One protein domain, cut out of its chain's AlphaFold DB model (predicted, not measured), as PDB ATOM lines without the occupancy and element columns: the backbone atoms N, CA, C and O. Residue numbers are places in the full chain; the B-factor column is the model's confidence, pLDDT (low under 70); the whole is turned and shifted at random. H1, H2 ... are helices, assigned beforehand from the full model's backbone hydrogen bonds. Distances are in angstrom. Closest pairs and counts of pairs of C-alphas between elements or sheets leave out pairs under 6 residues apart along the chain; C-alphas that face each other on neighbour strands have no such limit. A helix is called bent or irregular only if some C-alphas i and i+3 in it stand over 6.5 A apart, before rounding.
ATOM      1  N   ASP A   5     155.437 149.582 108.885       64.62
ATOM      2  CA  ASP A   5     154.410 150.120 109.780       64.62
ATOM      3  C   ASP A   5     154.496 151.642 109.953       64.62
ATOM      4  O   ASP A   5     153.469 152.317 109.907       64.62
ATOM      5  N   GLU A   6     155.699 152.214 110.056       74.94
ATOM      6  CA  GLU A   6     155.891 153.668 110.179       74.94
ATOM      7  C   GLU A   6     155.500 154.392 108.875       74.94
ATOM      8  O   GLU A   6     154.938 155.491 108.884       74.94
ATOM      9  N   PHE A   7     155.725 153.748 107.721       72.56
ATOM     10  CA  PHE A   7     155.227 154.241 106.435       72.56
ATOM     11  C   PHE A   7     153.691 154.233 106.376       72.56
ATOM     12  O   PHE A   7     153.090 155.212 105.917       72.56
ATOM     13  N   LEU A   8     153.060 153.156 106.852       69.12
ATOM     14  CA  LEU A   8     151.605 153.029 106.895       69.12
ATOM     15  C   LEU A   8     150.966 154.043 107.846       69.12
ATOM     16  O   LEU A   8     149.994 154.686 107.459       69.12
ATOM     17  N   GLU A   9     151.522 154.242 109.040       74.25
ATOM     18  CA  GLU A   9     151.037 155.246 109.995       74.25
ATOM     19  C   GLU A   9     151.153 156.666 109.449       74.25
ATOM     20  O   GLU A   9     150.220 157.455 109.574       74.25
ATOM     21  N   ARG A  10     152.255 156.997 108.765       78.06
ATOM     22  CA  ARG A  10     152.426 158.334 108.183       78.06
ATOM     23  C   ARG A  10     151.478 158.588 107.014       78.06
ATOM     24  O   ARG A  10     151.046 159.721 106.804       78.06
ATOM     25  N   ARG A  11     151.216 157.569 106.188       73.44
ATOM     26  CA  ARG A  11     150.455 157.734 104.938       73.44
ATOM     27  C   ARG A  11     148.959 157.475 105.095       73.44
ATOM     28  O   ARG A  11     148.177 158.070 104.357       73.44
ATOM     29  N   PHE A  12     148.573 156.644 106.057       73.31
ATOM     30  CA  PHE A  12     147.193 156.284 106.377       73.31
ATOM     31  C   PHE A  12     146.930 156.391 107.892       73.31
ATOM     32  O   PHE A  12     146.508 155.404 108.504       73.31
ATOM     33  N   PRO A  13     147.138 157.578 108.501       64.38
ATOM     34  CA  PRO A  13     147.086 157.758 109.956       64.38
ATOM     35  C   PRO A  13     145.732 157.373 110.559       64.38
ATOM     36  O   PRO A  13     145.659 156.899 111.686       64.38
ATOM     37  N   GLU A  14     144.655 157.512 109.785       66.06
ATOM     38  CA  GLU A  14     143.297 157.239 110.254       66.06
ATOM     39  C   GLU A  14     142.826 155.797 110.015       66.06
ATOM     40  O   GLU A  14     141.790 155.396 110.541       66.06
ATOM     41  N   SER A  15     143.518 154.998 109.187       71.25
ATOM     42  CA  SER A  15     143.076 153.624 108.917       71.25
ATOM     43  C   SER A  15     144.132 152.767 108.216       71.25
ATOM     44  O   SER A  15     144.199 152.715 106.985       71.25
ATOM     45  N   ARG A  16     144.873 151.970 108.996       72.75
ATOM     46  CA  ARG A  16     145.747 150.901 108.469       72.75
ATOM     47  C   ARG A  16     144.990 149.926 107.558       72.75
ATOM     48  O   ARG A  16     145.509 149.478 106.541       72.75
ATOM     49  N   ARG A  17     143.717 149.663 107.871       69.94
ATOM     50  CA  ARG A  17     142.814 148.814 107.077       69.94
ATOM     51  C   ARG A  17     142.676 149.296 105.627       69.94
ATOM     52  O   ARG A  17     142.724 148.477 104.716       69.94
ATOM     53  N   LYS A  18     142.578 150.613 105.396       72.44
ATOM     54  CA  LYS A  18     142.536 151.181 104.034       72.44
ATOM     55  C   LYS A  18     143.825 150.905 103.257       72.44
ATOM     56  O   LYS A  18     143.757 150.659 102.057       72.44
ATOM     57  N   ALA A  19     144.978 150.908 103.924       75.81
ATOM     58  CA  ALA A  19     146.247 150.624 103.269       75.81
ATOM     59  C   ALA A  19     146.323 149.174 102.773       75.81
ATOM     60  O   ALA A  19     146.651 148.950 101.611       75.81
ATOM     61  N   TYR A  20     145.921 148.207 103.604       75.25
ATOM     62  CA  TYR A  20     145.856 146.799 103.194       75.25
ATOM     63  C   TYR A  20     144.886 146.569 102.028       75.25
ATOM     64  O   TYR A  20     145.177 145.778 101.135       75.25
ATOM     65  N   TYR A  21     143.769 147.299 101.979       79.19
ATOM     66  CA  TYR A  21     142.846 147.242 100.840       79.19
ATOM     67  C   TYR A  21     143.474 147.755  99.549       79.19
ATOM     68  O   TYR A  21     143.380 147.097  98.517       79.19
ATOM     69  N   LEU A  22     144.162 148.896  99.609       79.94
ATOM     70  CA  LEU A  22     144.857 149.451  98.449       79.94
ATOM     71  C   LEU A  22     145.981 148.537  97.960       79.94
ATOM     72  O   LEU A  22     146.157 148.395  96.753       79.94
ATOM     73  N   MET A  23     146.708 147.896  98.876       81.00
ATOM     74  CA  MET A  23     147.732 146.914  98.525       81.00
ATOM     75  C   MET A  23     147.135 145.691  97.845       81.00
ATOM     76  O   MET A  23     147.590 145.335  96.768       81.00
ATOM     77  N   SER A  24     146.088 145.100  98.425       79.94
ATOM     78  CA  SER A  24     145.440 143.911  97.864       79.94
ATOM     79  C   SER A  24     144.893 144.175  96.458       79.94
ATOM     80  O   SER A  24     145.099 143.379  95.544       79.94
ATOM     81  N   ILE A  25     144.282 145.345  96.250       82.44
ATOM     82  CA  ILE A  25     143.856 145.800  94.924       82.44
ATOM     83  C   ILE A  25     145.065 145.993  93.999       82.44
ATOM     84  O   ILE A  25     145.036 145.566  92.850       82.44
ATOM     85  N   HIS A  26     146.131 146.646  94.461       83.25
ATOM     86  CA  HIS A  26     147.309 146.889  93.630       83.25
ATOM     87  C   HIS A  26     148.002 145.589  93.198       83.25
ATOM     88  O   HIS A  26     148.480 145.523  92.066       83.25
ATOM     89  N   GLU A  27     148.077 144.610  94.094       85.00
ATOM     90  CA  GLU A  27     148.801 143.351  93.928       85.00
ATOM     91  C   GLU A  27     148.046 142.351  93.054       85.00
ATOM     92  O   GLU A  27     148.659 141.704  92.207       85.00
ATOM     93  N   HIS A  28     146.728 142.232  93.234       86.56
ATOM     94  CA  HIS A  28     145.957 141.167  92.594       86.56
ATOM     95  C   HIS A  28     145.119 141.635  91.407       86.56
ATOM     96  O   HIS A  28     144.901 140.844  90.492       86.56
ATOM     97  N   LEU A  29     144.649 142.892  91.368       87.69
ATOM     98  CA  LEU A  29     143.856 143.336  90.219       87.69
ATOM     99  C   LEU A  29     144.743 143.624  89.001       87.69
ATOM    100  O   LEU A  29     145.694 144.413  89.098       87.69
ATOM    101  N   PRO A  30     144.357 143.124  87.814       86.56
ATOM    102  CA  PRO A  30     144.997 143.510  86.568       86.56
ATOM    103  C   PRO A  30     144.959 145.034  86.333       86.56
ATOM    104  O   PRO A  30     144.014 145.711  86.760       86.56
ATOM    105  N   PRO A  31     145.968 145.623  85.658       86.25
ATOM    106  CA  PRO A  31     146.022 147.059  85.364       86.25
ATOM    107  C   PRO A  31     144.745 147.627  84.728       86.25
ATOM    108  O   PRO A  31     144.334 148.735  85.072       86.25
ATOM    109  N   GLU A  32     144.112 146.878  83.830       84.75
ATOM    110  CA  GLU A  32     142.858 147.226  83.169       84.75
ATOM    111  C   GLU A  32     141.701 147.357  84.165       84.75
ATOM    112  O   GLU A  32     141.010 148.374  84.150       84.75
ATOM    113  N   ALA A  33     141.568 146.427  85.115       84.25
ATOM    114  CA  ALA A  33     140.554 146.493  86.167       84.25
ATOM    115  C   ALA A  33     140.799 147.664  87.123       84.25
ATOM    116  O   ALA A  33     139.861 148.335  87.554       84.25
ATOM    117  N   ARG A  34     142.072 147.966  87.420       85.94
ATOM    118  CA  ARG A  34     142.436 149.088  88.300       85.94
ATOM    119  C   ARG A  34     142.014 150.443  87.735       85.94
ATOM    120  O   ARG A  34     141.620 151.320  88.502       85.94
ATOM    121  N   ARG A  35     142.046 150.623  86.409       86.75
ATOM    122  CA  ARG A  35     141.582 151.865  85.755       86.75
ATOM    123  C   ARG A  35     140.085 152.093  85.942       86.75
ATOM    124  O   ARG A  35     139.640 153.237  85.979       86.75
ATOM    125  N   GLU A  36     139.324 151.019  86.105       84.94
ATOM    126  CA  GLU A  36     137.872 151.076  86.233       84.94
ATOM    127  C   GLU A  36     137.367 151.236  87.668       84.94
ATOM    128  O   GLU A  36     136.194 151.548  87.872       84.94
ATOM    129  N   LEU A  37     138.245 151.114  88.669       84.62
ATOM    130  CA  LEU A  37     137.899 151.269  90.088       84.62
ATOM    131  C   LEU A  37     137.167 152.576  90.392       84.62
ATOM    132  O   LEU A  37     136.296 152.609  91.258       84.62
ATOM    133  N   LYS A  38     137.489 153.652  89.665       84.06
ATOM    134  CA  LYS A  38     136.827 154.952  89.828       84.06
ATOM    135  C   LYS A  38     135.344 154.906  89.441       84.06
ATOM    136  O   LYS A  38     134.561 155.651  90.017       84.06
ATOM    137  N   ALA A  39     134.968 154.044  88.495       86.06
ATOM    138  CA  ALA A  39     133.593 153.892  88.024       86.06
ATOM    139  C   ALA A  39     132.773 152.935  88.906       86.06
ATOM    140  O   ALA A  39     131.606 153.202  89.169       86.06
ATOM    141  N   ILE A  40     133.376 151.841  89.383       89.31
ATOM    142  CA  ILE A  40     132.670 150.824  90.188       89.31
ATOM    143  C   ILE A  40     132.744 151.067  91.704       89.31
ATOM    144  O   ILE A  40     131.960 150.499  92.463       89.31
ATOM    145  N   GLY A  41     133.672 151.912  92.154       88.62
ATOM    146  CA  GLY A  41     133.905 152.216  93.560       88.62
ATOM    147  C   GLY A  41     134.828 151.219  94.271       88.62
ATOM    148  O   GLY A  41     134.946 150.044  93.917       88.62
ATOM    149  N   TRP A  42     135.480 151.701  95.332       85.81
ATOM    150  CA  TRP A  42     136.500 150.956  96.079       85.81
ATOM    151  C   TRP A  42     135.979 149.684  96.745       85.81
ATOM    152  O   TRP A  42     136.703 148.696  96.801       85.81
ATOM    153  N   THR A  43     134.733 149.692  97.222       88.44
ATOM    154  CA  THR A  43     134.130 148.523  97.878       88.44
ATOM    155  C   THR A  43     134.034 147.345  96.915       88.44
ATOM    156  O   THR A  43     134.504 146.263  97.239       88.44
ATOM    157  N   LYS A  44     133.520 147.561  95.697       92.69
ATOM    158  CA  LYS A  44     133.475 146.515  94.663       92.69
ATOM    159  C   LYS A  44     134.872 146.153  94.162       92.69
ATOM    160  O   LYS A  44     135.148 144.989  93.904       92.69
ATOM    161  N   GLY A  45     135.773 147.132  94.091       91.62
ATOM    162  CA  GLY A  45     137.186 146.904  93.790       91.62
ATOM    163  C   GLY A  45     137.880 145.934  94.746       91.62
ATOM    164  O   GLY A  45     138.667 145.098  94.312       91.62
ATOM    165  N   LEU A  46     137.567 146.020  96.041       90.81
ATOM    166  CA  LEU A  46     138.085 145.097  97.046       90.81
ATOM    167  C   LEU A  46     137.544 143.676  96.845       90.81
ATOM    168  O   LEU A  46     138.306 142.720  96.948       90.81
ATOM    169  N   GLU A  47     136.258 143.531  96.527       94.00
ATOM    170  CA  GLU A  47     135.661 142.220  96.245       94.00
ATOM    171  C   GLU A  47     136.271 141.576  94.987       94.00
ATOM    172  O   GLU A  47     136.634 140.402  95.005       94.00
ATOM    173  N   LEU A  48     136.526 142.365  93.935       93.75
ATOM    174  CA  LEU A  48     137.283 141.901  92.764       93.75
ATOM    175  C   LEU A  48     138.688 141.413  93.142       93.75
ATOM    176  O   LEU A  48     139.167 140.437  92.573       93.75
ATOM    177  N   ALA A  49     139.353 142.069  94.102       91.75
ATOM    178  CA  ALA A  49     140.686 141.663  94.547       91.75
ATOM    179  C   ALA A  49     140.667 140.300  95.239       91.75
ATOM    180  O   ALA A  49     141.625 139.543  95.090       91.75
ATOM    181  N   LYS A  50     139.582 139.953  95.945       91.94
ATOM    182  CA  LYS A  50     139.426 138.618  96.541       91.94
ATOM    183  C   LYS A  50     139.375 137.533  95.464       91.94
ATOM    184  O   LYS A  50     140.113 136.555  95.563       91.94
ATOM    185  N   LEU A  51     138.565 137.735  94.424       92.19
ATOM    186  CA  LEU A  51     138.468 136.805  93.293       92.19
ATOM    187  C   LEU A  51     139.785 136.699  92.532       92.19
ATOM    188  O   LEU A  51     140.283 135.600  92.312       92.19
ATOM    189  N   ALA A  52     140.397 137.837  92.203       91.19
ATOM    190  CA  ALA A  52     141.670 137.867  91.493       91.19
ATOM    191  C   ALA A  52     142.787 137.173  92.283       91.19
ATOM    192  O   ALA A  52     143.621 136.478  91.707       91.19
ATOM    193  N   ARG A  53     142.780 137.302  93.615       89.88
ATOM    194  CA  ARG A  53     143.708 136.589  94.498       89.88
ATOM    195  C   ARG A  53     143.488 135.075  94.473       89.88
ATOM    196  O   ARG A  53     144.473 134.343  94.498       89.88
ATOM    197  N   ARG A  54     142.233 134.610  94.447       90.25
ATOM    198  CA  ARG A  54     141.890 133.179  94.359       90.25
ATOM    199  C   ARG A  54     142.266 132.598  92.993       90.25
ATOM    200  O   ARG A  54     142.906 131.553  92.931       90.25
ATOM    201  N   ASP A  55     141.868 133.274  91.918       87.38
ATOM    202  CA  ASP A  55     141.931 132.747  90.549       87.38
ATOM    203  C   ASP A  55     143.275 133.002  89.862       87.38
ATOM    204  O   ASP A  55     143.628 132.322  88.890       87.38
ATOM    205  N   GLY A  56     144.037 133.983  90.349       86.88
ATOM    206  CA  GLY A  56     145.321 134.378  89.789       86.88
ATOM    207  C   GLY A  56     145.208 134.680  88.295       86.88
ATOM    208  O   GLY A  56     144.451 135.550  87.870       86.88
ATOM    209  N   GLN A  57     145.947 133.930  87.477       83.38
ATOM    210  CA  GLN A  57     145.960 134.102  86.019       83.38
ATOM    211  C   GLN A  57     144.642 133.723  85.329       83.38
ATOM    212  O   GLN A  57     144.425 134.126  84.190       83.38
ATOM    213  N   ARG A  58     143.768 132.952  85.989       88.62
ATOM    214  CA  ARG A  58     142.456 132.562  85.448       88.62
ATOM    215  C   ARG A  58     141.361 133.576  85.764       88.62
ATOM    216  O   ARG A  58     140.206 133.338  85.439       88.62
ATOM    217  N   PHE A  59     141.704 134.684  86.416       91.25
ATOM    218  CA  PHE A  59     140.729 135.686  86.805       91.25
ATOM    219  C   PHE A  59     140.100 136.366  85.580       91.25
ATOM    220  O   PHE A  59     140.739 137.151  84.875       91.25
ATOM    221  N   GLU A  60     138.812 136.111  85.359       90.75
ATOM    222  CA  GLU A  60     138.033 136.677  84.254       90.75
ATOM    223  C   GLU A  60     137.572 138.109  84.568       90.75
ATOM    224  O   GLU A  60     136.389 138.404  84.769       90.75
ATOM    225  N   SER A  61     138.542 139.022  84.599       89.38
ATOM    226  CA  SER A  61     138.375 140.437  84.946       89.38
ATOM    227  C   SER A  61     137.203 141.110  84.220       89.38
ATOM    228  O   SER A  61     136.388 141.783  84.848       89.38
ATOM    229  N   ALA A  62     137.054 140.887  82.910       89.88
ATOM    230  CA  ALA A  62     135.999 141.511  82.113       89.88
ATOM    231  C   ALA A  62     134.580 141.109  82.561       89.88
ATOM    232  O   ALA A  62     133.691 141.963  82.618       89.88
ATOM    233  N   ILE A  63     134.370 139.835  82.915       92.88
ATOM    234  CA  ILE A  63     133.063 139.330  83.361       92.88
ATOM    235  C   ILE A  63     132.709 139.949  84.708       92.88
ATOM    236  O   ILE A  63     131.621 140.505  84.883       92.88
ATOM    237  N   TRP A  64     133.649 139.911  85.648       94.50
ATOM    238  CA  TRP A  64     133.421 140.434  86.988       94.50
ATOM    239  C   TRP A  64     133.297 141.960  87.023       94.50
ATOM    240  O   TRP A  64     132.458 142.477  87.758       94.50
ATOM    241  N   LEU A  65     134.032 142.690  86.180       92.31
ATOM    242  CA  LEU A  65     133.854 144.137  86.004       92.31
ATOM    243  C   LEU A  65     132.479 144.481  85.427       92.31
ATOM    244  O   LEU A  65     131.842 145.433  85.878       92.31
ATOM    245  N   HIS A  66     131.992 143.704  84.455       93.56
ATOM    246  CA  HIS A  66     130.651 143.898  83.915       93.56
ATOM    247  C   HIS A  66     129.581 143.694  84.997       93.56
ATOM    248  O   HIS A  66     128.737 144.572  85.191       93.56
ATOM    249  N   ARG A  67     129.666 142.600  85.767       93.75
ATOM    250  CA  ARG A  67     128.770 142.339  86.907       93.75
ATOM    251  C   ARG A  67     128.840 143.455  87.952       93.75
ATOM    252  O   ARG A  67     127.804 143.968  88.371       93.75
ATOM    253  N   ALA A  68     130.045 143.917  88.291       93.94
ATOM    254  CA  ALA A  68     130.259 145.008  89.240       93.94
ATOM    255  C   ALA A  68     129.581 146.320  88.814       93.94
ATOM    256  O   ALA A  68     129.166 147.095  89.675       93.94
ATOM    257  N   ARG A  69     129.447 146.592  87.512       92.94
ATOM    258  CA  ARG A  69     128.750 147.788  87.007       92.94
ATOM    259  C   ARG A  69     127.228 147.673  87.080       92.94
ATOM    260  O   ARG A  69     126.574 148.684  87.303       92.94
ATOM    261  N   GLN A  70     126.685 146.474  86.876       94.19
ATOM    262  CA  GLN A  70     125.237 146.242  86.794       94.19
ATOM    263  C   GLN A  70     124.589 146.031  88.168       94.19
ATOM    264  O   GLN A  70     123.448 146.427  88.386       94.19
ATOM    265  N   MET A  71     125.310 145.414  89.104       94.12
ATOM    266  CA  MET A  71     124.779 145.037  90.415       94.12
ATOM    267  C   MET A  71     124.900 146.169  91.439       94.12
ATOM    268  O   MET A  71     125.808 146.999  91.355       94.12
ATOM    269  N   GLN A  72     124.046 146.184  92.466       92.81
ATOM    270  CA  GLN A  72     124.300 147.004  93.655       92.81
ATOM    271  C   GLN A  72     125.484 146.441  94.454       92.81
ATOM    272  O   GLN A  72     125.929 145.316  94.241       92.81
ATOM    273  N   THR A  73     126.055 147.244  95.354       90.56
ATOM    274  CA  THR A  73     127.260 146.850  96.108       90.56
ATOM    275  C   THR A  73     127.050 145.590  96.948       90.56
ATOM    276  O   THR A  73     127.929 144.734  96.951       90.56
ATOM    277  N   GLU A  74     125.903 145.447  97.614       88.75
ATOM    278  CA  GLU A  74     125.615 144.263  98.438       88.75
ATOM    279  C   GLU A  74     125.299 143.022  97.594       88.75
ATOM    280  O   GLU A  74     125.770 141.934  97.911       88.75
ATOM    281  N   ASP A  75     124.596 143.176  96.466       91.00
ATOM    282  CA  ASP A  75     124.384 142.081  95.507       91.00
ATOM    283  C   ASP A  75     125.711 141.561  94.963       91.00
ATOM    284  O   ASP A  75     125.950 140.358  94.926       91.00
ATOM    285  N   PHE A  76     126.604 142.483  94.603       93.31
ATOM    286  CA  PHE A  76     127.916 142.132  94.093       93.31
ATOM    287  C   PHE A  76     128.766 141.409  95.143       93.31
ATOM    288  O   PHE A  76     129.393 140.405  94.824       93.31
ATOM    289  N   LYS A  77     128.762 141.875  96.399       90.88
ATOM    290  CA  LYS A  77     129.447 141.183  97.504       90.88
ATOM    291  C   LYS A  77     128.934 139.757  97.685       90.88
ATOM    292  O   LYS A  77     129.746 138.851  97.819       90.88
ATOM    293  N   ARG A  78     127.611 139.556  97.659       87.81
ATOM    294  CA  ARG A  78     127.000 138.223  97.780       87.81
ATOM    295  C   ARG A  78     127.394 137.309  96.632       87.81
ATOM    296  O   ARG A  78     127.753 136.165  96.873       87.81
ATOM    297  N   GLU A  79     127.369 137.816  95.404       91.81
ATOM    298  CA  GLU A  79     127.770 137.046  94.223       91.81
ATOM    299  C   GLU A  79     129.247 136.626  94.306       91.81
ATOM    300  O   GLU A  79     129.589 135.486  94.002       91.81
ATOM    301  N   VAL A  80     130.121 137.526  94.775       91.88
ATOM    302  CA  VAL A  80     131.540 137.229  95.013       91.88
ATOM    303  C   VAL A  80     131.711 136.192  96.124       91.88
ATOM    304  O   VAL A  80     132.463 135.239  95.947       91.88
ATOM    305  N   GLU A  81     131.010 136.326  97.247       89.00
ATOM    306  CA  GLU A  81     131.113 135.373  98.356       89.00
ATOM    307  C   GLU A  81     130.568 133.990  97.974       89.00
ATOM    308  O   GLU A  81     131.176 132.970  98.301       89.00
ATOM    309  N   LYS A  82     129.475 133.939  97.205       89.50
ATOM    310  CA  LYS A  82     128.926 132.701  96.640       89.50
ATOM    311  C   LYS A  82     129.928 132.018  95.720       89.50
ATOM    312  O   LYS A  82     130.139 130.813  95.824       89.50
ATOM    313  N   GLU A  83     130.566 132.786  94.845       91.25
ATOM    314  CA  GLU A  83     131.608 132.289  93.954       91.25
ATOM    315  C   GLU A  83     132.806 131.738  94.749       91.25
ATOM    316  O   GLU A  83     133.324 130.671  94.423       91.25
ATOM    317  N   LEU A  84     133.241 132.430  95.807       88.19
ATOM    318  CA  LEU A  84     134.385 132.029  96.633       88.19
ATOM    319  C   LEU A  84     134.101 130.800  97.510       88.19
ATOM    320  O   LEU A  84     134.960 129.925  97.624       88.19
ATOM    321  N   SER A  85     132.931 130.749  98.144       84.69
ATOM    322  CA  SER A  85     132.566 129.733  99.141       84.69
ATOM    323  C   SER A  85     131.813 128.534  98.555       84.69
ATOM    324  O   SER A  85     131.730 127.483  99.196       84.69
ATOM    325  N   GLY A  86     131.242 128.683  97.355       81.00
ATOM    326  CA  GLY A  86     130.340 127.710  96.739       81.00
ATOM    327  C   GLY A  86     128.988 127.576  97.450       81.00
ATOM    328  O   GLY A  86     128.235 126.651  97.144       81.00
TER     329      GLY A  86
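AT A GLANCE: This is residues 5 to 86 of the 178 residues of an uncharacterized protein of Acidobacteria bacterium 13_1_40CM_4_58_4 (UniProt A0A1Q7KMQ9). H4 runs through the core, with H3, H5 and H6 packed round it as an up-and-down bundle, each running against the one before it. H2 packs on H4 and leads out to short H1 at the far end. The printed part has 82 residues with six named helices, H1 to H6 in chain order, and no named strand: all helix. It is compact, with a radius of gyration of the C-alphas of 13.2 A and spans of 37 by 26 by 26 A.

HOW THE PARTS SIT: H1, residues 5 to 11, only just touches H2, residues 16 to 28, with 3 pairs of C-alphas within 8 A, the closest Leu 8 and Arg 16 at 6.4 A; H2 does so with residues 16 to 19 alone. H2 touches the hub H4, residues 42 to 58, at a steep tilt of 38 degrees, closest at C-alphas Ile 25 and Ala 49, 5.2 A. H3, residues 31 to 40, forms a hairpin with H4, which it only just touches, with 3 pairs of C-alphas within 8 A, the closest Leu 37 and Gly 45 at 5.8 A; H4 does so with residues 44 to 45 alone. H5, residues 61 to 70, touches H3 the same way at a shallow tilt of 4 degrees, closest at C-alphas Ile 40 and Arg 69, 5.9 A. H4 and H6, residues 73 to 85, touch at a shallow tilt of 26 degrees, closest at C-alphas Lys 44 and Thr 73, 6.4 A. Every O i to N i+4 pair is within hydrogen-bond range in H1, H2, H5 and H6; H3 has 3 of 6 and H4 11 of 13.

IN THESE COORDINATES: H1 begins at C-alpha 5 (154.410, 150.120, 109.780). H4, 22.1 A long, has a kink of 60 degrees near residue 52 and is irregular, C-alphas 54 and 57 being 9.3 A apart; H3 is only just irregular, C-alphas 35 and 38 being 7.0 A apart. H2 is 18.6 A long and H6 18.2 A, ending at C-alpha 85 (132.566, 129.733, 99.141).

THE WHOLE: The C-alphas farthest apart, Arg 10 and Gly 86, are 39.5 A apart. The printed part has no cut, and its five links between helices are tight. Its mean pLDDT is 85.4; residues 5, 8, 13 to 14 and 17 are under 70.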